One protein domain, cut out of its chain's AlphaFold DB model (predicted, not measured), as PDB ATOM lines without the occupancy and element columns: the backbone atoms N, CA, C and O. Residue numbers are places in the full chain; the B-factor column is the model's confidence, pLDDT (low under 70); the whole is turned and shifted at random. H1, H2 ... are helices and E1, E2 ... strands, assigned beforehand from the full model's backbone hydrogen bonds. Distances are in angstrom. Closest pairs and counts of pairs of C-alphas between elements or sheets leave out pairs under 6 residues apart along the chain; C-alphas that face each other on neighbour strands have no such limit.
ATOM      1  N   THR A 480     155.956 136.295 126.664       90.56
ATOM      2  CA  THR A 480     157.017 136.554 127.635       90.56
ATOM      3  C   THR A 480     158.038 137.479 126.995       90.56
ATOM      4  O   THR A 480     158.595 137.153 125.948       90.56
ATOM      5  N   TYR A 481     158.300 138.614 127.636       91.31
ATOM      6  CA  TYR A 481     159.372 139.520 127.254       91.31
ATOM      7  C   TYR A 481     160.713 138.790 127.294       91.31
ATOM      8  O   TYR A 481     161.069 138.191 128.312       91.31
ATOM      9  N   ILE A 482     161.459 138.859 126.192       89.12
ATOM     10  CA  ILE A 482     162.795 138.272 126.084       89.12
ATOM     11  C   ILE A 482     163.808 139.341 126.508       89.12
ATOM     12  O   ILE A 482     163.974 140.322 125.780       89.12
ATOM     13  N   PRO A 483     164.490 139.205 127.661       84.00
ATOM     14  CA  PRO A 483     165.482 140.182 128.075       84.00
ATOM     15  C   PRO A 483     166.648 140.192 127.093       84.00
ATOM     16  O   PRO A 483     167.229 139.152 126.791       84.00
ATOM     17  N   THR A 484     167.016 141.373 126.629       80.50
ATOM     18  CA  THR A 484     168.198 141.585 125.799       80.50
ATOM     19  C   THR A 484     169.448 141.644 126.680       80.50
ATOM     20  O   THR A 484     169.392 142.018 127.858       80.50
ATOM     21  N   ASN A 485     170.582 141.210 126.131       76.25
ATOM     22  CA  ASN A 485     171.880 141.381 126.774       76.25
ATOM     23  C   ASN A 485     172.479 142.716 126.314       76.25
ATOM     24  O   ASN A 485     172.654 142.909 125.115       76.25
ATOM     25  N   LEU A 486     172.799 143.602 127.262       71.75
ATOM     26  CA  LEU A 486     173.386 144.918 126.993       71.75
ATOM     27  C   LEU A 486     174.764 144.834 126.316       71.75
ATOM     28  O   LEU A 486     175.151 145.774 125.628       71.75
ATOM     29  N   ASP A 487     175.467 143.709 126.458       78.31
ATOM     30  CA  ASP A 487     176.777 143.485 125.834       78.31
ATOM     31  C   ASP A 487     176.677 143.041 124.359       78.31
ATOM     32  O   ASP A 487     177.692 142.824 123.699       78.31
ATOM     33  N   SER A 488     175.461 142.876 123.828       80.38
ATOM     34  CA  SER A 488     175.212 142.434 122.451       80.38
ATOM     35  C   SER A 488     174.177 143.317 121.750       80.38
ATOM     36  O   SER A 488     173.276 143.833 122.413       80.38
ATOM     37  N   PRO A 489     174.235 143.469 120.413       83.12
ATOM     38  CA  PRO A 489     173.214 144.206 119.677       83.12
ATOM     39  C   PRO A 489     171.816 143.639 119.937       83.12
ATOM     40  O   PRO A 489     171.602 142.429 119.844       83.12
ATOM     41  N   ASN A 490     170.853 144.514 120.232       88.25
ATOM     42  CA  ASN A 490     169.460 144.114 120.396       88.25
ATOM     43  C   ASN A 490     168.915 143.550 119.062       88.25
ATOM     44  O   ASN A 490     168.868 144.299 118.077       88.25
ATOM     45  N   PRO A 491     168.492 142.265 119.011       91.00
ATOM     46  CA  PRO A 491     168.037 141.621 117.777       91.00
ATOM     47  C   PRO A 491     166.625 142.046 117.350       91.00
ATOM     48  O   PRO A 491     166.180 141.686 116.260       91.00
ATOM     49  N   PHE A 492     165.903 142.776 118.203       93.69
ATOM     50  CA  PHE A 492     164.547 143.231 117.933       93.69
ATOM     51  C   PHE A 492     164.544 144.621 117.283       93.69
ATOM     52  O   PHE A 492     165.334 145.510 117.619       93.69
ATOM     53  N   ASP A 493     163.622 144.808 116.344       94.25
ATOM     54  CA  ASP A 493     163.361 146.088 115.682       94.25
ATOM     55  C   ASP A 493     162.277 146.878 116.422       94.25
ATOM     56  O   ASP A 493     162.307 148.111 116.458       94.25
ATOM     57  N   VAL A 494     161.323 146.150 117.018       96.12
ATOM     58  CA  VAL A 494     160.124 146.703 117.648       96.12
ATOM     59  C   VAL A 494     159.943 146.136 119.050       96.12
ATOM     60  O   VAL A 494     159.951 144.918 119.242       96.12
ATOM     61  N   LEU A 495     159.687 147.020 120.011       95.81
ATOM     62  CA  LEU A 495     159.044 146.657 121.265       95.81
ATOM     63  C   LEU A 495     157.554 146.975 121.180       95.81
ATOM     64  O   LEU A 495     157.148 148.131 121.071       95.81
ATOM     65  N   PHE A 496     156.733 145.936 121.225       97.56
ATOM     66  CA  PHE A 496     155.286 146.067 121.231       97.56
ATOM     67  C   PHE A 496     154.771 145.990 122.667       97.56
ATOM     68  O   PHE A 496     155.003 145.001 123.364       97.56
ATOM     69  N   PHE A 497     154.061 147.020 123.110       96.56
ATOM     70  CA  PHE A 497     153.337 146.980 124.372       96.56
ATOM     71  C   PHE A 497     151.957 146.369 124.172       96.56
ATOM     72  O   PHE A 497     151.251 146.687 123.219       96.56
ATOM     73  N   SER A 498     151.563 145.493 125.086       95.50
ATOM     74  CA  SER A 498     150.217 144.934 125.151       95.50
ATOM     75  C   SER A 498     149.637 145.102 126.545       95.50
ATOM     76  O   SER A 498     150.366 145.263 127.518       95.50
ATOM     77  N   ASP A 499     148.317 145.051 126.645       94.25
ATOM     78  CA  ASP A 499     147.604 145.075 127.919       94.25
ATOM     79  C   ASP A 499     146.319 144.249 127.778       94.25
ATOM     80  O   ASP A 499     146.011 143.698 126.713       94.25
ATOM     81  N   LYS A 500     145.542 144.165 128.852       92.44
ATOM     82  CA  LYS A 500     144.389 143.286 128.986       92.44
ATOM     83  C   LYS A 500     143.287 143.505 127.949       92.44
ATOM     84  O   LYS A 500     142.519 142.567 127.735       92.44
ATOM     85  N   HIS A 501     143.197 144.679 127.313       93.75
ATOM     86  CA  HIS A 501     142.214 144.963 126.256       93.75
ATOM     87  C   HIS A 501     142.551 144.301 124.920       93.75
ATOM     88  O   HIS A 501     141.650 144.104 124.106       93.75
ATOM     89  N   ILE A 502     143.817 143.944 124.695       93.38
ATOM     90  CA  ILE A 502     144.240 143.273 123.472       93.38
ATOM     91  C   ILE A 502     143.729 141.831 123.488       93.38
ATOM     92  O   ILE A 502     144.049 141.027 124.370       93.38
ATOM     93  N   ASN A 503     142.916 141.510 122.484       92.06
ATOM     94  CA  ASN A 503     142.410 140.162 122.259       92.06
ATOM     95  C   ASN A 503     143.312 139.382 121.285       92.06
ATOM     96  O   ASN A 503     144.171 139.947 120.604       92.06
ATOM     97  N   ARG A 504     143.079 138.068 121.185       91.56
ATOM     98  CA  ARG A 504     143.838 137.160 120.312       91.56
ATOM     99  C   ARG A 504     143.888 137.620 118.851       91.56
ATOM    100  O   ARG A 504     144.958 137.601 118.245       91.56
ATOM    101  N   GLN A 505     142.745 137.992 118.274       92.19
ATOM    102  CA  GLN A 505     142.648 138.359 116.858       92.19
ATOM    103  C   GLN A 505     143.437 139.638 116.569       92.19
ATOM    104  O   GLN A 505     144.219 139.692 115.620       92.19
ATOM    105  N   GLU A 506     143.260 140.641 117.422       94.19
ATOM    106  CA  GLU A 506     143.957 141.917 117.346       94.19
ATOM    107  C   GLU A 506     145.474 141.741 117.481       94.19
ATOM    108  O   GLU A 506     146.223 142.191 116.611       94.19
ATOM    109  N   PHE A 507     145.939 141.011 118.502       95.25
ATOM    110  CA  PHE A 507     147.361 140.714 118.665       95.25
ATOM    111  C   PHE A 507     147.944 139.966 117.462       95.25
ATOM    112  O   PHE A 507     149.000 140.337 116.948       95.25
ATOM    113  N   SER A 508     147.242 138.936 116.979       94.19
ATOM    114  CA  SER A 508     147.666 138.166 115.807       94.19
ATOM    115  C   SER A 508     147.821 139.056 114.574       94.19
ATOM    116  O   SER A 508     148.748 138.858 113.791       94.19
ATOM    117  N   ASN A 509     146.946 140.045 114.396       95.75
ATOM    118  CA  ASN A 509     147.026 140.981 113.281       95.75
ATOM    119  C   ASN A 509     148.188 141.973 113.442       95.75
ATOM    120  O   ASN A 509     148.899 142.215 112.468       95.75
ATOM    121  N   TYR A 510     148.463 142.483 114.648       97.12
ATOM    122  CA  TYR A 510     149.673 143.281 114.896       97.12
ATOM    123  C   TYR A 510     150.946 142.503 114.556       97.12
ATOM    124  O   TYR A 510     151.754 142.962 113.745       97.12
ATOM    125  N   MET A 511     151.104 141.305 115.124       96.38
ATOM    126  CA  MET A 511     152.287 140.474 114.891       96.38
ATOM    127  C   MET A 511     152.400 140.059 113.421       96.38
ATOM    128  O   MET A 511     153.492 140.081 112.857       96.38
ATOM    129  N   SER A 512     151.275 139.747 112.766       95.94
ATOM    130  CA  SER A 512     151.271 139.424 111.338       95.94
ATOM    131  C   SER A 512     151.682 140.612 110.472       95.94
ATOM    132  O   SER A 512     152.376 140.387 109.485       95.94
ATOM    133  N   LEU A 513     151.246 141.841 110.766       97.12
ATOM    134  CA  LEU A 513     151.637 143.013 109.977       97.12
ATOM    135  C   LEU A 513     153.135 143.285 110.124       97.12
ATOM    136  O   LEU A 513     153.835 143.404 109.121       97.12
ATOM    137  N   LEU A 514     153.626 143.331 111.365       97.62
ATOM    138  CA  LEU A 514     155.032 143.602 111.670       97.62
ATOM    139  C   LEU A 514     155.952 142.533 111.061       97.62
ATOM    140  O   LEU A 514     156.913 142.868 110.370       97.62
ATOM    141  N   GLY A 515     155.596 141.253 111.209       97.00
ATOM    142  CA  GLY A 515     156.335 140.147 110.600       97.00
ATOM    143  C   GLY A 515     156.306 140.174 109.069       97.00
ATOM    144  O   GLY A 515     157.322 139.911 108.432       97.00
ATOM    145  N   ARG A 516     155.184 140.568 108.446       96.12
ATOM    146  CA  ARG A 516     155.091 140.725 106.981       96.12
ATOM    147  C   ARG A 516     155.975 141.846 106.440       96.12
ATOM    148  O   ARG A 516     156.377 141.756 105.287       96.12
ATOM    149  N   ILE A 517     156.294 142.866 107.234       95.56
ATOM    150  CA  ILE A 517     157.246 143.935 106.875       95.56
ATOM    151  C   ILE A 517     158.695 143.512 107.198       95.56
ATOM    152  O   ILE A 517     159.633 144.202 106.825       95.56
ATOM    153  N   GLY A 518     158.898 142.348 107.827       95.62
ATOM    154  CA  GLY A 518     160.227 141.819 108.147       95.62
ATOM    155  C   GLY A 518     160.810 142.392 109.436       95.62
ATOM    156  O   GLY A 518     162.027 142.504 109.549       95.62
ATOM    157  N   LEU A 519     159.952 142.790 110.381       96.88
ATOM    158  CA  LEU A 519     160.366 143.333 111.672       96.88
ATOM    159  C   LEU A 519     160.361 142.247 112.747       96.88
ATOM    160  O   LEU A 519     159.361 141.548 112.933       96.88
ATOM    161  N   ASN A 520     161.457 142.158 113.498       95.69
ATOM    162  CA  ASN A 520     161.547 141.315 114.684       95.69
ATOM    163  C   ASN A 520     160.914 142.029 115.878       95.69
ATOM    164  O   ASN A 520     161.316 143.139 116.239       95.69
ATOM    165  N   VAL A 521     159.936 141.383 116.510       97.00
ATOM    166  CA  VAL A 521     159.129 141.986 117.575       97.00
ATOM    167  C   VAL A 521     159.397 141.289 118.900       97.00
ATOM    168  O   VAL A 521     159.303 140.066 118.997       97.00
ATOM    169  N   ASN A 522     159.674 142.078 119.930       95.25
ATOM    170  CA  ASN A 522     159.560 141.647 121.316       95.25
ATOM    171  C   ASN A 522     158.294 142.252 121.916       95.25
ATOM    172  O   ASN A 522     157.844 143.316 121.485       95.25
ATOM    173  N   VAL A 523     157.723 141.592 122.916       95.56
ATOM    174  CA  VAL A 523     156.458 142.021 123.509       95.56
ATOM    175  C   VAL A 523     156.624 142.212 125.002       95.56
ATOM    176  O   VAL A 523     157.145 141.341 125.695       95.56
ATOM    177  N   TRP A 524     156.145 143.346 125.497       94.12
ATOM    178  CA  TRP A 524     156.009 143.601 126.920       94.12
ATOM    179  C   TRP A 524     154.533 143.757 127.263       94.12
ATOM    180  O   TRP A 524     153.868 144.686 126.807       94.12
ATOM    181  N   ASP A 525     154.033 142.838 128.084       94.62
ATOM    182  CA  ASP A 525     152.641 142.832 128.506       94.62
ATOM    183  C   ASP A 525     152.460 143.506 129.872       94.62
ATOM    184  O   ASP A 525     152.982 143.055 130.894       94.62
ATOM    185  N   ILE A 526     151.714 144.608 129.879       93.81
ATOM    186  CA  ILE A 526     151.495 145.469 131.040       93.81
ATOM    187  C   ILE A 526     150.739 144.727 132.142       93.81
ATOM    188  O   ILE A 526     151.117 144.844 133.307       93.81
ATOM    189  N   GLU A 527     149.716 143.933 131.812       92.88
ATOM    190  CA  GLU A 527     148.967 143.149 132.802       92.88
ATOM    191  C   GLU A 527     149.874 142.109 133.468       92.88
ATOM    192  O   GLU A 527     149.858 141.954 134.693       92.88
ATOM    193  N   ARG A 528     150.703 141.432 132.667       92.06
ATOM    194  CA  ARG A 528     151.629 140.394 133.120       92.06
ATOM    195  C   ARG A 528     152.705 140.935 134.056       92.06
ATOM    196  O   ARG A 528     152.967 140.346 135.104       92.06
ATOM    197  N   TYR A 529     153.351 142.036 133.674       91.06
ATOM    198  CA  TYR A 529     154.447 142.627 134.449       91.06
ATOM    199  C   TYR A 529     153.955 143.620 135.509       91.06
ATOM    200  O   TYR A 529     154.692 143.962 136.436       91.06
ATOM    201  N   GLY A 530     152.684 144.010 135.432       91.81
ATOM    202  CA  GLY A 530     152.047 144.952 136.333       91.81
ATOM    203  C   GLY A 530     152.519 146.383 136.114       91.81
ATOM    204  O   GLY A 530     152.738 147.064 137.104       91.81
ATOM    205  N   GLY A 531     152.739 146.812 134.872       92.12
ATOM    206  CA  GLY A 531     153.184 148.167 134.531       92.12
ATOM    207  C   GLY A 531     154.237 148.218 133.420       92.12
ATOM    208  O   GLY A 531     154.564 147.199 132.808       92.12
ATOM    209  N   LEU A 532     154.759 149.421 133.152       91.06
ATOM    210  CA  LEU A 532     155.818 149.677 132.162       91.06
ATOM    211  C   LEU A 532     157.146 150.042 132.835       91.06
ATOM    212  O   LEU A 532     158.069 149.234 132.898       91.06
ATOM    213  N   SER A 533     157.253 151.269 133.349       91.12
ATOM    214  CA  SER A 533     158.492 151.769 133.979       91.12
ATOM    215  C   SER A 533     158.567 151.348 135.447       91.12
ATOM    216  O   SER A 533     159.617 150.954 135.961       91.12
ATOM    217  N   TYR A 534     157.408 151.353 136.104       91.12
ATOM    218  CA  TYR A 534     157.202 150.919 137.478       91.12
ATOM    219  C   TYR A 534     156.135 149.840 137.511       91.12
ATOM    220  O   TYR A 534     155.181 149.893 136.737       91.12
ATOM    221  N   ASN A 535     156.280 148.903 138.441       90.56
ATOM    222  CA  ASN A 535     155.247 147.917 138.688       90.56
ATOM    223  C   ASN A 535     154.085 148.505 139.517       90.56
ATOM    224  O   ASN A 535     154.183 149.598 140.076       90.56
ATOM    225  N   ASN A 536     153.028 147.718 139.716       88.31
ATOM    226  CA  ASN A 536     151.829 148.076 140.485       88.31
ATOM    227  C   ASN A 536     152.095 148.426 141.965       88.31
ATOM    228  O   ASN A 536     151.183 148.842 142.673       88.31
ATOM    229  N   LYS A 537     153.323 148.231 142.462       90.00
ATOM    230  CA  LYS A 537     153.766 148.613 143.813       90.00
ATOM    231  C   LYS A 537     154.647 149.871 143.810       90.00
ATOM    232  O   LYS A 537     155.269 150.170 144.823       90.00
ATOM    233  N   GLY A 538     154.762 150.563 142.675       89.69
ATOM    234  CA  GLY A 538     155.620 151.736 142.497       89.69
ATOM    235  C   GLY A 538     157.118 151.421 142.437       89.69
ATOM    236  O   GLY A 538     157.937 152.334 142.436       89.69
ATOM    237  N   LYS A 539     157.514 150.141 142.385       91.31
ATOM    238  CA  LYS A 539     158.925 149.754 142.283       91.31
ATOM    239  C   LYS A 539     159.342 149.727 140.816       91.31
ATOM    240  O   LYS A 539     158.686 149.088 139.996       91.31
ATOM    241  N   ARG A 540     160.465 150.376 140.508       90.19
ATOM    242  CA  ARG A 540     161.088 150.362 139.181       90.19
ATOM    243  C   ARG A 540     161.369 148.922 138.731       90.19
ATOM    244  O   ARG A 540     161.870 148.117 139.525       90.19
ATOM    245  N   HIS A 541     161.054 148.592 137.480       87.81
ATOM    246  CA  HIS A 541     161.430 147.295 136.913       87.81
ATOM    247  C   HIS A 541     162.958 147.155 136.845       87.81
ATOM    248  O   HIS A 541     163.652 148.104 136.498       87.81
ATOM    249  N   THR A 542     163.487 145.973 137.181       79.75
ATOM    250  CA  THR A 542     164.940 145.698 137.163       79.75
ATOM    251  C   THR A 542     165.513 145.627 135.753       79.75
ATOM    252  O   THR A 542     166.672 145.963 135.543       79.75
ATOM    253  N   LYS A 543     164.702 145.177 134.795       72.88
ATOM    254  CA  LYS A 543     164.932 145.299 133.358       72.88
ATOM    255  C   LYS A 543     163.656 145.893 132.777       72.88
ATOM    256  O   LYS A 543     162.602 145.276 132.922       72.88
ATOM    257  N   SER A 544     163.738 147.085 132.201       70.00
ATOM    258  CA  SER A 544     162.624 147.736 131.506       70.00
ATOM    259  C   SER A 544     162.972 147.940 130.031       70.00
ATOM    260  O   SER A 544     164.036 147.530 129.566       70.00
ATOM    261  N   TRP A 545     162.064 148.569 129.293       76.62
ATOM    262  CA  TRP A 545     162.221 148.874 127.878       76.62
ATOM    263  C   TRP A 545     163.402 149.807 127.563       76.62
ATOM    264  O   TRP A 545     163.938 149.723 126.467       76.62
ATOM    265  N   ILE A 546     163.879 150.621 128.509       74.12
ATOM    266  CA  ILE A 546     165.055 151.482 128.293       74.12
ATOM    267  C   ILE A 546     166.391 150.776 128.557       74.12
ATOM    268  O   ILE A 546     167.290 150.865 127.741       74.12
ATOM    269  N   ASP A 547     166.522 149.972 129.614       69.62
ATOM    270  CA  ASP A 547     167.725 149.151 129.857       69.62
ATOM    271  C   ASP A 547     167.706 147.828 129.066       69.62
ATOM    272  O   ASP A 547     168.479 146.908 129.332       69.62
ATOM    273  N   GLY A 548     166.791 147.727 128.100       67.00
ATOM    274  CA  GLY A 548     166.652 146.624 127.161       67.00
ATOM    275  C   GLY A 548     167.301 146.892 125.801       67.00
ATOM    276  O   GLY A 548     167.057 146.131 124.865       67.00
ATOM    277  N   GLY A 549     168.090 147.958 125.643       79.06
ATOM    278  CA  GLY A 549     168.733 148.277 124.365       79.06
ATOM    279  C   GLY A 549     167.732 148.655 123.270       79.06
ATOM    280  O   GLY A 549     167.938 148.308 122.105       79.06
ATOM    281  N   TYR A 550     166.604 149.271 123.641       87.75
ATOM    282  CA  TYR A 550     165.641 149.819 122.681       87.75
ATOM    283  C   TYR A 550     165.878 151.297 122.390       87.75
ATOM    284  O   TYR A 550     165.129 151.862 121.596       87.75
ATOM    285  N   GLU A 551     166.918 151.922 122.952       87.25
ATOM    286  CA  GLU A 551     167.318 153.257 122.520       87.25
ATOM    287  C   GLU A 551     167.541 153.264 120.999       87.25
ATOM    288  O   GLU A 551     168.272 152.440 120.449       87.25
ATOM    289  N   GLY A 552     166.852 154.167 120.299       84.81
ATOM    290  CA  GLY A 552     166.907 154.229 118.837       84.81
ATOM    291  C   GLY A 552     166.045 153.212 118.075       84.81
ATOM    292  O   GLY A 552     166.082 153.177 116.846       84.81
ATOM    293  N   LYS A 553     165.243 152.393 118.764       90.62
ATOM    294  CA  LYS A 553     164.324 151.416 118.149       90.62
ATOM    295  C   LYS A 553     162.883 151.934 118.097       90.62
ATOM    296  O   LYS A 553     162.572 153.040 118.549       90.62
ATOM    297  N   MET A 554     161.984 151.135 117.527       95.25
ATOM    298  CA  MET A 554     160.557 151.451 117.494       95.25
ATOM    299  C   MET A 554     159.831 150.879 118.708       95.25
ATOM    300  O   MET A 554     159.983 149.708 119.044       95.25
ATOM    301  N   ILE A 555     158.982 151.696 119.320       96.00
ATOM    302  CA  ILE A 555     158.030 151.277 120.345       96.00
ATOM    303  C   ILE A 555     156.626 151.485 119.796       96.00
ATOM    304  O   ILE A 555     156.316 152.556 119.277       96.00
ATOM    305  N   ILE A 556     155.766 150.477 119.918       97.81
ATOM    306  CA  ILE A 556     154.346 150.588 119.571       97.81
ATOM    307  C   ILE A 556     153.528 150.338 120.829       97.81
ATOM    308  O   ILE A 556     153.642 149.281 121.444       97.81
ATOM    309  N   MET A 557     152.676 151.297 121.184       96.81
ATOM    310  CA  MET A 557     151.804 151.238 122.351       96.81
ATOM    311  C   MET A 557     150.338 151.456 121.960       96.81
ATOM    312  O   MET A 557     149.866 152.593 121.860       96.81
ATOM    313  N   PRO A 558     149.572 150.374 121.776       97.25
ATOM    314  CA  PRO A 558     148.123 150.431 121.791       97.25
ATOM    315  C   PRO A 558     147.623 150.836 123.183       97.25
ATOM    316  O   PRO A 558     147.828 150.124 124.165       97.25
ATOM    317  N   LEU A 559     146.956 151.987 123.281       95.75
ATOM    318  CA  LEU A 559     146.433 152.501 124.546       95.75
ATOM    319  C   LEU A 559     145.179 151.720 124.955       95.75
ATOM    320  O   LEU A 559     144.235 151.611 124.165       95.75
ATOM    321  N   MET A 560     145.157 151.204 126.185       95.00
ATOM    322  CA  MET A 560     143.967 150.578 126.775       95.00
ATOM    323  C   MET A 560     142.855 151.607 126.989       95.00
ATOM    324  O   MET A 560     141.688 151.360 126.696       95.00
ATOM    325  N   GLU A 561     143.243 152.779 127.473       92.81
ATOM    326  CA  GLU A 561     142.393 153.938 127.717       92.81
ATOM    327  C   GLU A 561     143.225 155.224 127.645       92.81
ATOM    328  O   GLU A 561     144.458 155.190 127.734       92.81
ATOM    329  N   GLN A 562     142.553 156.364 127.490       88.25
ATOM    330  CA  GLN A 562     143.215 157.665 127.492       88.25
ATOM    331  C   GLN A 562     143.944 157.884 128.827       88.25
ATOM    332  O   GLN A 562     143.338 157.779 129.891       88.25
ATOM    333  N   GLY A 563     145.239 158.206 128.782       85.88
ATOM    334  CA  GLY A 563     146.074 158.340 129.975       85.88
ATOM    335  C   GLY A 563     146.941 157.117 130.283       85.88
ATOM    336  O   GLY A 563     147.798 157.215 131.161       85.88
ATOM    337  N   SER A 564     146.781 155.993 129.569       90.19
ATOM    338  CA  SER A 564     147.624 154.798 129.771       90.19
ATOM    339  C   SER A 564     149.112 155.082 129.531       90.19
ATOM    340  O   SER A 564     149.965 154.452 130.152       90.19
ATOM    341  N   GLU A 565     149.438 156.068 128.689       89.25
ATOM    342  CA  GLU A 565     150.808 156.517 128.429       89.25
ATOM    343  C   GLU A 565     151.527 157.026 129.689       89.25
ATOM    344  O   GLU A 565     152.751 156.988 129.752       89.25
ATOM    345  N   LYS A 566     150.788 157.424 130.736       87.62
ATOM    346  CA  LYS A 566     151.350 157.881 132.022       87.62
ATOM    347  C   LYS A 566     152.084 156.784 132.795       87.62
ATOM    348  O   LYS A 566     152.792 157.085 133.751       87.62
ATOM    349  N   GLN A 567     151.920 155.519 132.406       88.88
ATOM    350  CA  GLN A 567     152.717 154.412 132.946       88.88
ATOM    351  C   GLN A 567     154.185 154.462 132.467       88.88
ATOM    352  O   GLN A 567     155.069 153.827 133.059       88.88
ATOM    353  N   MET A 568     154.461 155.220 131.399       91.06
ATOM    354  CA  MET A 568     155.810 155.524 130.931       91.06
ATOM    355  C   MET A 568     156.384 156.681 131.751       91.06
ATOM    356  O   MET A 568     155.792 157.757 131.821       91.06
ATOM    357  N   ALA A 569     157.544 156.467 132.371       92.00
ATOM    358  CA  ALA A 569     158.291 157.539 133.004       92.00
ATOM    359  C   ALA A 569     158.797 158.495 131.918       92.00
ATOM    360  O   ALA A 569     159.230 158.057 130.851       92.00
ATOM    361  N   VAL A 570     158.755 159.796 132.192       92.31
ATOM    362  CA  VAL A 570     159.181 160.809 131.221       92.31
ATOM    363  C   VAL A 570     160.686 160.688 130.955       92.31
ATOM    364  O   VAL A 570     161.104 160.717 129.800       92.31
ATOM    365  N   SER A 571     161.479 160.422 131.994       90.81
ATOM    366  CA  SER A 571     162.905 160.069 131.882       90.81
ATOM    367  C   SER A 571     163.174 158.905 130.929       90.81
ATOM    368  O   SER A 571     164.169 158.930 130.209       90.81
ATOM    369  N   ASP A 572     162.297 157.902 130.888       91.81
ATOM    370  CA  ASP A 572     162.480 156.728 130.031       91.81
ATOM    371  C   ASP A 572     162.218 157.084 128.564       91.81
ATOM    372  O   ASP A 572     162.944 156.656 127.668       91.81
ATOM    373  N   ILE A 573     161.225 157.947 128.319       92.56
ATOM    374  CA  ILE A 573     160.975 158.517 126.991       92.56
ATOM    375  C   ILE A 573     162.208 159.304 126.535       92.56
ATOM    376  O   ILE A 573     162.668 159.130 125.411       92.56
ATOM    377  N   PHE A 574     162.793 160.132 127.398       91.88
ATOM    378  CA  PHE A 574     163.988 160.900 127.044       91.88
ATOM    379  C   PHE A 574     165.201 160.011 126.785       91.88
ATOM    380  O   PHE A 574     165.872 160.179 125.766       91.88
ATOM    381  N   GLN A 575     165.434 159.007 127.630       90.56
ATOM    382  CA  GLN A 575     166.499 158.033 127.415       90.56
ATOM    383  C   GLN A 575     166.329 157.273 126.092       90.56
ATOM    384  O   GLN A 575     167.313 157.049 125.393       90.56
ATOM    385  N   HIS A 576     165.105 156.931 125.694       91.94
ATOM    386  CA  HIS A 576     164.849 156.277 124.408       91.94
ATOM    387  C   HIS A 576     165.361 157.088 123.210       91.94
ATOM    388  O   HIS A 576     165.991 156.544 122.298       91.94
ATOM    389  N   PHE A 577     165.135 158.404 123.231       91.44
ATOM    390  CA  PHE A 577     165.497 159.302 122.132       91.44
ATOM    391  C   PHE A 577     166.911 159.894 122.230       91.44
ATOM    392  O   PHE A 577     167.424 160.371 121.214       91.44
ATOM    393  N   ARG A 578     167.537 159.903 123.414       89.19
ATOM    394  CA  ARG A 578     168.817 160.601 123.683       89.19
ATOM    395  C   ARG A 578     169.877 159.758 124.399       89.19
ATOM    396  O   ARG A 578     171.015 160.193 124.559       89.19
ATOM    397  N   GLY A 579     169.533 158.549 124.821       87.31
ATOM    398  CA  GLY A 579     170.407 157.653 125.573       87.31
ATOM    399  C   GLY A 579     170.494 157.989 127.064       87.31
ATOM    400  O   GLY A 579     169.846 158.900 127.571       87.31
ATOM    401  N   LYS A 580     171.319 157.229 127.791       83.00
ATOM    402  CA  LYS A 580     171.449 157.307 129.263       83.00
ATOM    403  C   LYS A 580     171.883 158.673 129.796       83.00
ATOM    404  O   LYS A 580     171.587 158.997 130.937       83.00
ATOM    405  N   ASN A 581     172.556 159.464 128.965       84.00
ATOM    406  CA  ASN A 581     173.060 160.791 129.309       84.00
ATOM    407  C   ASN A 581     172.166 161.902 128.739       84.00
ATOM    408  O   ASN A 581     172.676 162.959 128.380       84.00
ATOM    409  N   TRP A 582     170.858 161.666 128.601       87.19
ATOM    410  CA  TRP A 582     169.924 162.627 128.003       87.19
ATOM    411  C   TRP A 582     169.881 163.978 128.726       87.19
ATOM    412  O   TRP A 582     169.523 164.978 128.114       87.19
ATOM    413  N   GLN A 583     170.272 164.029 130.004       85.19
ATOM    414  CA  GLN A 583     170.394 165.280 130.759       85.19
ATOM    415  C   GLN A 583     171.598 166.135 130.331       85.19
ATOM    416  O   GLN A 583     171.722 167.273 130.771       85.19
ATOM    417  N   ASN A 584     172.520 165.592 129.532       81.56
ATOM    418  CA  ASN A 584     173.653 166.333 128.994       81.56
ATOM    419  C   ASN A 584     173.249 167.002 127.671       81.56
ATOM    420  O   ASN A 584     172.861 166.318 126.721       81.56
ATOM    421  N   ASP A 585     173.429 168.321 127.591       66.00
ATOM    422  CA  ASP A 585     173.102 169.153 126.423       66.00
ATOM    423  C   ASP A 585     173.821 168.716 125.130       66.00
ATOM    424  O   ASP A 585     173.384 169.039 124.027       66.00
ATOM    425  N   SER A 586     174.911 167.948 125.244       68.88
ATOM    426  CA  SER A 586     175.661 167.385 124.107       68.88
ATOM    427  C   SER A 586     175.170 166.011 123.622       68.88
ATOM    428  O   SER A 586     175.768 165.432 122.709       68.88
ATOM    429  N   SER A 587     174.108 165.460 124.221       74.69
ATOM    430  CA  SER A 587     173.558 164.158 123.826       74.69
ATOM    431  C   SER A 587     173.037 164.182 122.383       74.69
ATOM    432  O   SER A 587     172.296 165.075 121.969       74.69
ATOM    433  N   LYS A 588     173.455 163.192 121.585       78.38
ATOM    434  CA  LYS A 588     173.018 163.055 120.190       78.38
ATOM    435  C   LYS A 588     171.678 162.308 120.115       78.38
ATOM    436  O   LYS A 588     171.444 161.413 120.928       78.38
ATOM    437  N   PRO A 589     170.808 162.624 119.139       84.88
ATOM    438  CA  PRO A 589     169.587 161.861 118.908       84.88
ATOM    439  C   PRO A 589     169.877 160.415 118.485       84.88
ATOM    440  O   PRO A 589     170.722 160.182 117.623       84.88
ATOM    441  N   ASN A 590     169.119 159.458 119.026       83.25
ATOM    442  CA  ASN A 590     169.216 158.036 118.664       83.25
ATOM    443  C   ASN A 590     168.233 157.610 117.553       83.25
ATOM    444  O   ASN A 590     168.181 156.438 117.207       83.25
ATOM    445  N   ASN A 591     167.445 158.536 116.987       83.62
ATOM    446  CA  ASN A 591     166.493 158.295 115.882       83.62
ATOM    447  C   ASN A 591     165.455 157.173 116.117       83.62
ATOM    448  O   ASN A 591     164.897 156.631 115.162       83.62
ATOM    449  N   GLY A 592     165.161 156.854 117.380       89.56
ATOM    450  CA  GLY A 592     164.085 155.934 117.746       89.56
ATOM    451  C   GLY A 592     162.707 156.542 117.513       89.56
ATOM    452  O   GLY A 592     162.578 157.713 117.159       89.56
ATOM    453  N   SER A 593     161.664 155.748 117.744       94.88
ATOM    454  CA  SER A 593     160.276 156.209 117.615       94.88
ATOM    455  C   SER A 593     159.371 155.599 118.676       94.88
ATOM    456  O   SER A 593     159.615 154.472 119.112       94.88
ATOM    457  N   ILE A 594     158.305 156.309 119.034       95.69
ATOM    458  CA  ILE A 594     157.210 155.797 119.857       95.69
ATOM    459  C   ILE A 594     155.903 156.088 119.122       95.69
ATOM    460  O   ILE A 594     155.615 157.234 118.779       95.69
ATOM    461  N   VAL A 595     155.110 155.047 118.888       97.06
ATOM    462  CA  VAL A 595     153.813 155.119 118.213       97.06
ATOM    463  C   VAL A 595     152.721 154.760 119.204       97.06
ATOM    464  O   VAL A 595     152.598 153.606 119.608       97.06
ATOM    465  N   PHE A 596     151.883 155.729 119.551       96.19
ATOM    466  CA  PHE A 596     150.670 155.474 120.318       96.19
ATOM    467  C   PHE A 596     149.485 155.229 119.388       96.19
ATOM    468  O   PHE A 596     149.278 155.961 118.419       96.19
ATOM    469  N   ILE A 597     148.672 154.224 119.706       96.94
ATOM    470  CA  ILE A 597     147.414 153.947 119.007       96.94
ATOM    471  C   ILE A 597     146.280 154.222 119.989       96.94
ATOM    472  O   ILE A 597     146.147 153.534 120.999       96.94
ATOM    473  N   GLY A 598     145.486 155.250 119.705       93.62
ATOM    474  CA  GLY A 598     144.573 155.874 120.659       93.62
ATOM    475  C   GLY A 598     144.931 157.338 120.902       93.62
ATOM    476  O   GLY A 598     145.865 157.880 120.312       93.62
ATOM    477  N   ASN A 599     144.164 157.978 121.777       90.38
ATOM    478  CA  ASN A 599     144.315 159.391 122.091       90.38
ATOM    479  C   ASN A 599     145.028 159.507 123.447       90.38
ATOM    480  O   ASN A 599     144.446 159.103 124.456       90.38
ATOM    481  N   PRO A 600     146.257 160.048 123.507       86.69
ATOM    482  CA  PRO A 600     146.878 160.403 124.778       86.69
ATOM    483  C   PRO A 600     146.035 161.420 125.548       86.69
ATOM    484  O   PRO A 600     145.173 162.111 124.996       86.69
ATOM    485  N   THR A 697     142.050 157.417 117.589       90.62
ATOM    486  CA  THR A 697     140.881 156.545 117.442       90.62
ATOM    487  C   THR A 697     139.611 157.260 117.892       90.62
ATOM    488  O   THR A 697     139.640 158.185 118.706       90.62
ATOM    489  N   LYS A 698     138.461 156.819 117.366       86.75
ATOM    490  CA  LYS A 698     137.157 157.394 117.739       86.75
ATOM    491  C   LYS A 698     136.819 157.159 119.215       86.75
ATOM    492  O   LYS A 698     136.199 158.016 119.826       86.75
ATOM    493  N   SER A 699     137.210 156.011 119.767       85.19
ATOM    494  CA  SER A 699     136.969 155.631 121.166       85.19
ATOM    495  C   SER A 699     138.020 156.178 122.136       85.19
ATOM    496  O   SER A 699     137.878 155.994 123.339       85.19
ATOM    497  N   GLY A 700     139.107 156.775 121.640       85.94
ATOM    498  CA  GLY A 700     140.268 157.157 122.445       85.94
ATOM    499  C   GLY A 700     141.176 155.994 122.855       85.94
ATOM    500  O   GLY A 700     142.336 156.232 123.170       85.94
ATOM    501  N   ASN A 701     140.705 154.746 122.782       92.69
ATOM    502  CA  ASN A 701     141.500 153.538 123.011       92.69
ATOM    503  C   ASN A 701     141.772 152.759 121.716       92.69
ATOM    504  O   ASN A 701     141.221 153.058 120.656       92.69
ATOM    505  N   SER A 702     142.623 151.745 121.811       94.50
ATOM    506  CA  SER A 702     142.988 150.867 120.693       94.50
ATOM    507  C   SER A 702     142.148 149.593 120.598       94.50
ATOM    508  O   SER A 702     142.435 148.766 119.746       94.50
ATOM    509  N   SER A 703     141.116 149.413 121.429       93.19
ATOM    510  CA  SER A 703     140.347 148.163 121.456       93.19
ATOM    511  C   SER A 703     139.691 147.876 120.103       93.19
ATOM    512  O   SER A 703     138.882 148.665 119.604       93.19
ATOM    513  N   GLY A 704     140.055 146.745 119.500       90.25
ATOM    514  CA  GLY A 704     139.561 146.321 118.195       90.25
ATOM    515  C   GLY A 704     140.092 147.139 117.016       90.25
ATOM    516  O   GLY A 704     139.532 147.055 115.918       90.25
ATOM    517  N   PHE A 705     141.159 147.920 117.207       94.00
ATOM    518  CA  PHE A 705     141.780 148.720 116.156       94.00
ATOM    519  C   PHE A 705     142.283 147.838 115.005       94.00
ATOM    520  O   PHE A 705     142.049 148.178 113.840       94.00
ATOM    521  N   MET A 706     142.876 146.679 115.319       93.19
ATOM    522  CA  MET A 706     143.357 145.687 114.342       93.19
ATOM    523  C   MET A 706     142.438 144.462 114.195       93.19
ATOM    524  O   MET A 706     142.924 143.351 114.025       93.19
ATOM    525  N   ASN A 707     141.109 144.610 114.214       86.88
ATOM    526  CA  ASN A 707     140.207 143.464 113.983       86.88
ATOM    527  C   ASN A 707     140.054 143.059 112.498       86.88
ATOM    528  O   ASN A 707     139.553 141.975 112.207       86.88
ATOM    529  N   GLY A 708     140.474 143.905 111.552       82.00
ATOM    530  CA  GLY A 708     140.419 143.605 110.116       82.00
ATOM    531  C   GLY A 708     141.528 142.651 109.654       82.00
ATOM    532  O   GLY A 708     142.633 142.671 110.191       82.00
ATOM    533  N   GLY A 709     141.252 141.831 108.637       83.19
ATOM    534  CA  GLY A 709     142.264 140.975 108.006       83.19
ATOM    535  C   GLY A 709     143.258 141.763 107.143       83.19
ATOM    536  O   GLY A 709     142.900 142.771 106.538       83.19
ATOM    537  N   ILE A 710     144.505 141.288 107.061       90.12
ATOM    538  CA  ILE A 710     145.577 141.934 106.284       90.12
ATOM    539  C   ILE A 710     145.618 141.372 104.857       90.12
ATOM    540  O   ILE A 710     146.063 140.241 104.623       90.12
ATOM    541  N   THR A 711     145.194 142.194 103.900       91.75
ATOM    542  CA  THR A 711     145.124 141.911 102.458       91.75
ATOM    543  C   THR A 711     146.334 142.468 101.697       91.75
ATOM    544  O   THR A 711     147.176 143.157 102.266       91.75
TER     545      THR A 711
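AT A GLANCE: This is residues 480 to 600 and 697 to 711 of the 842 residues of the protein "Predicted protein" of Naegleria gruberi (UniProt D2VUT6). With little regular structure, the domain is a small twisted sheet of parallel strands, E2 E1 E3 E4, with H1 covering E1 on one face, and with long loops that hold no named element, residues 480 to 493, 530 to 553, 579 to 592 and 697 to 711. The printed part has 136 residues, 50 in named elements: E1 H1 E2 H2 E3 H3 H4 E4, class mixed. It is compact, radius of gyration of the C-alphas 15.0 A, spans 44 by 34 by 26 A.

HOW THE PARTS SIT: E2, residues 521 to 525, and E4, residues 593 to 597, are edge strands; E1, residues 494 to 498, and E3, residues 554 to 558, are inner. Within hydrogen-bond range are N 496 and O 522, 2.9 A, N 495 and O 554, 2.9 A, and N 555 and O 593, 2.9 A. H1, residues 504 to 516, is on the sheet, height 10.5 A, along E1; its closest C-alphas to E2 are Leu 514 and Val 521, 7.4 A. E1, H1, E2 and E3, H3 H4, E4 are strand-helix-strand units, parallel neighbours with helices between, crossovers right-handed. H3, residues 564 to 567, and H4, residues 570 to 578, only graze the sheet; H2, residues 526 to 529, is only just not on it, with 4 pairs of C-alphas within 10 A. Every O i to N i+4 pair is within range in H1 and H4; H2 and H3 are too short for one.

IN THESE COORDINATES: E1 begins at C-alpha 494 (160.124, 146.703, 117.648); E4 ends at C-alpha 597 (147.414, 153.947, 119.007). H1 is 17.8 A long.

THE WHOLE: Residues 601 to 696 are not printed, a gap of 10.2 A between C-alphas. Links H2 to E3 and H4 to E4 are long. Residues 547 to 548 and 585 to 586 have pLDDT under 70.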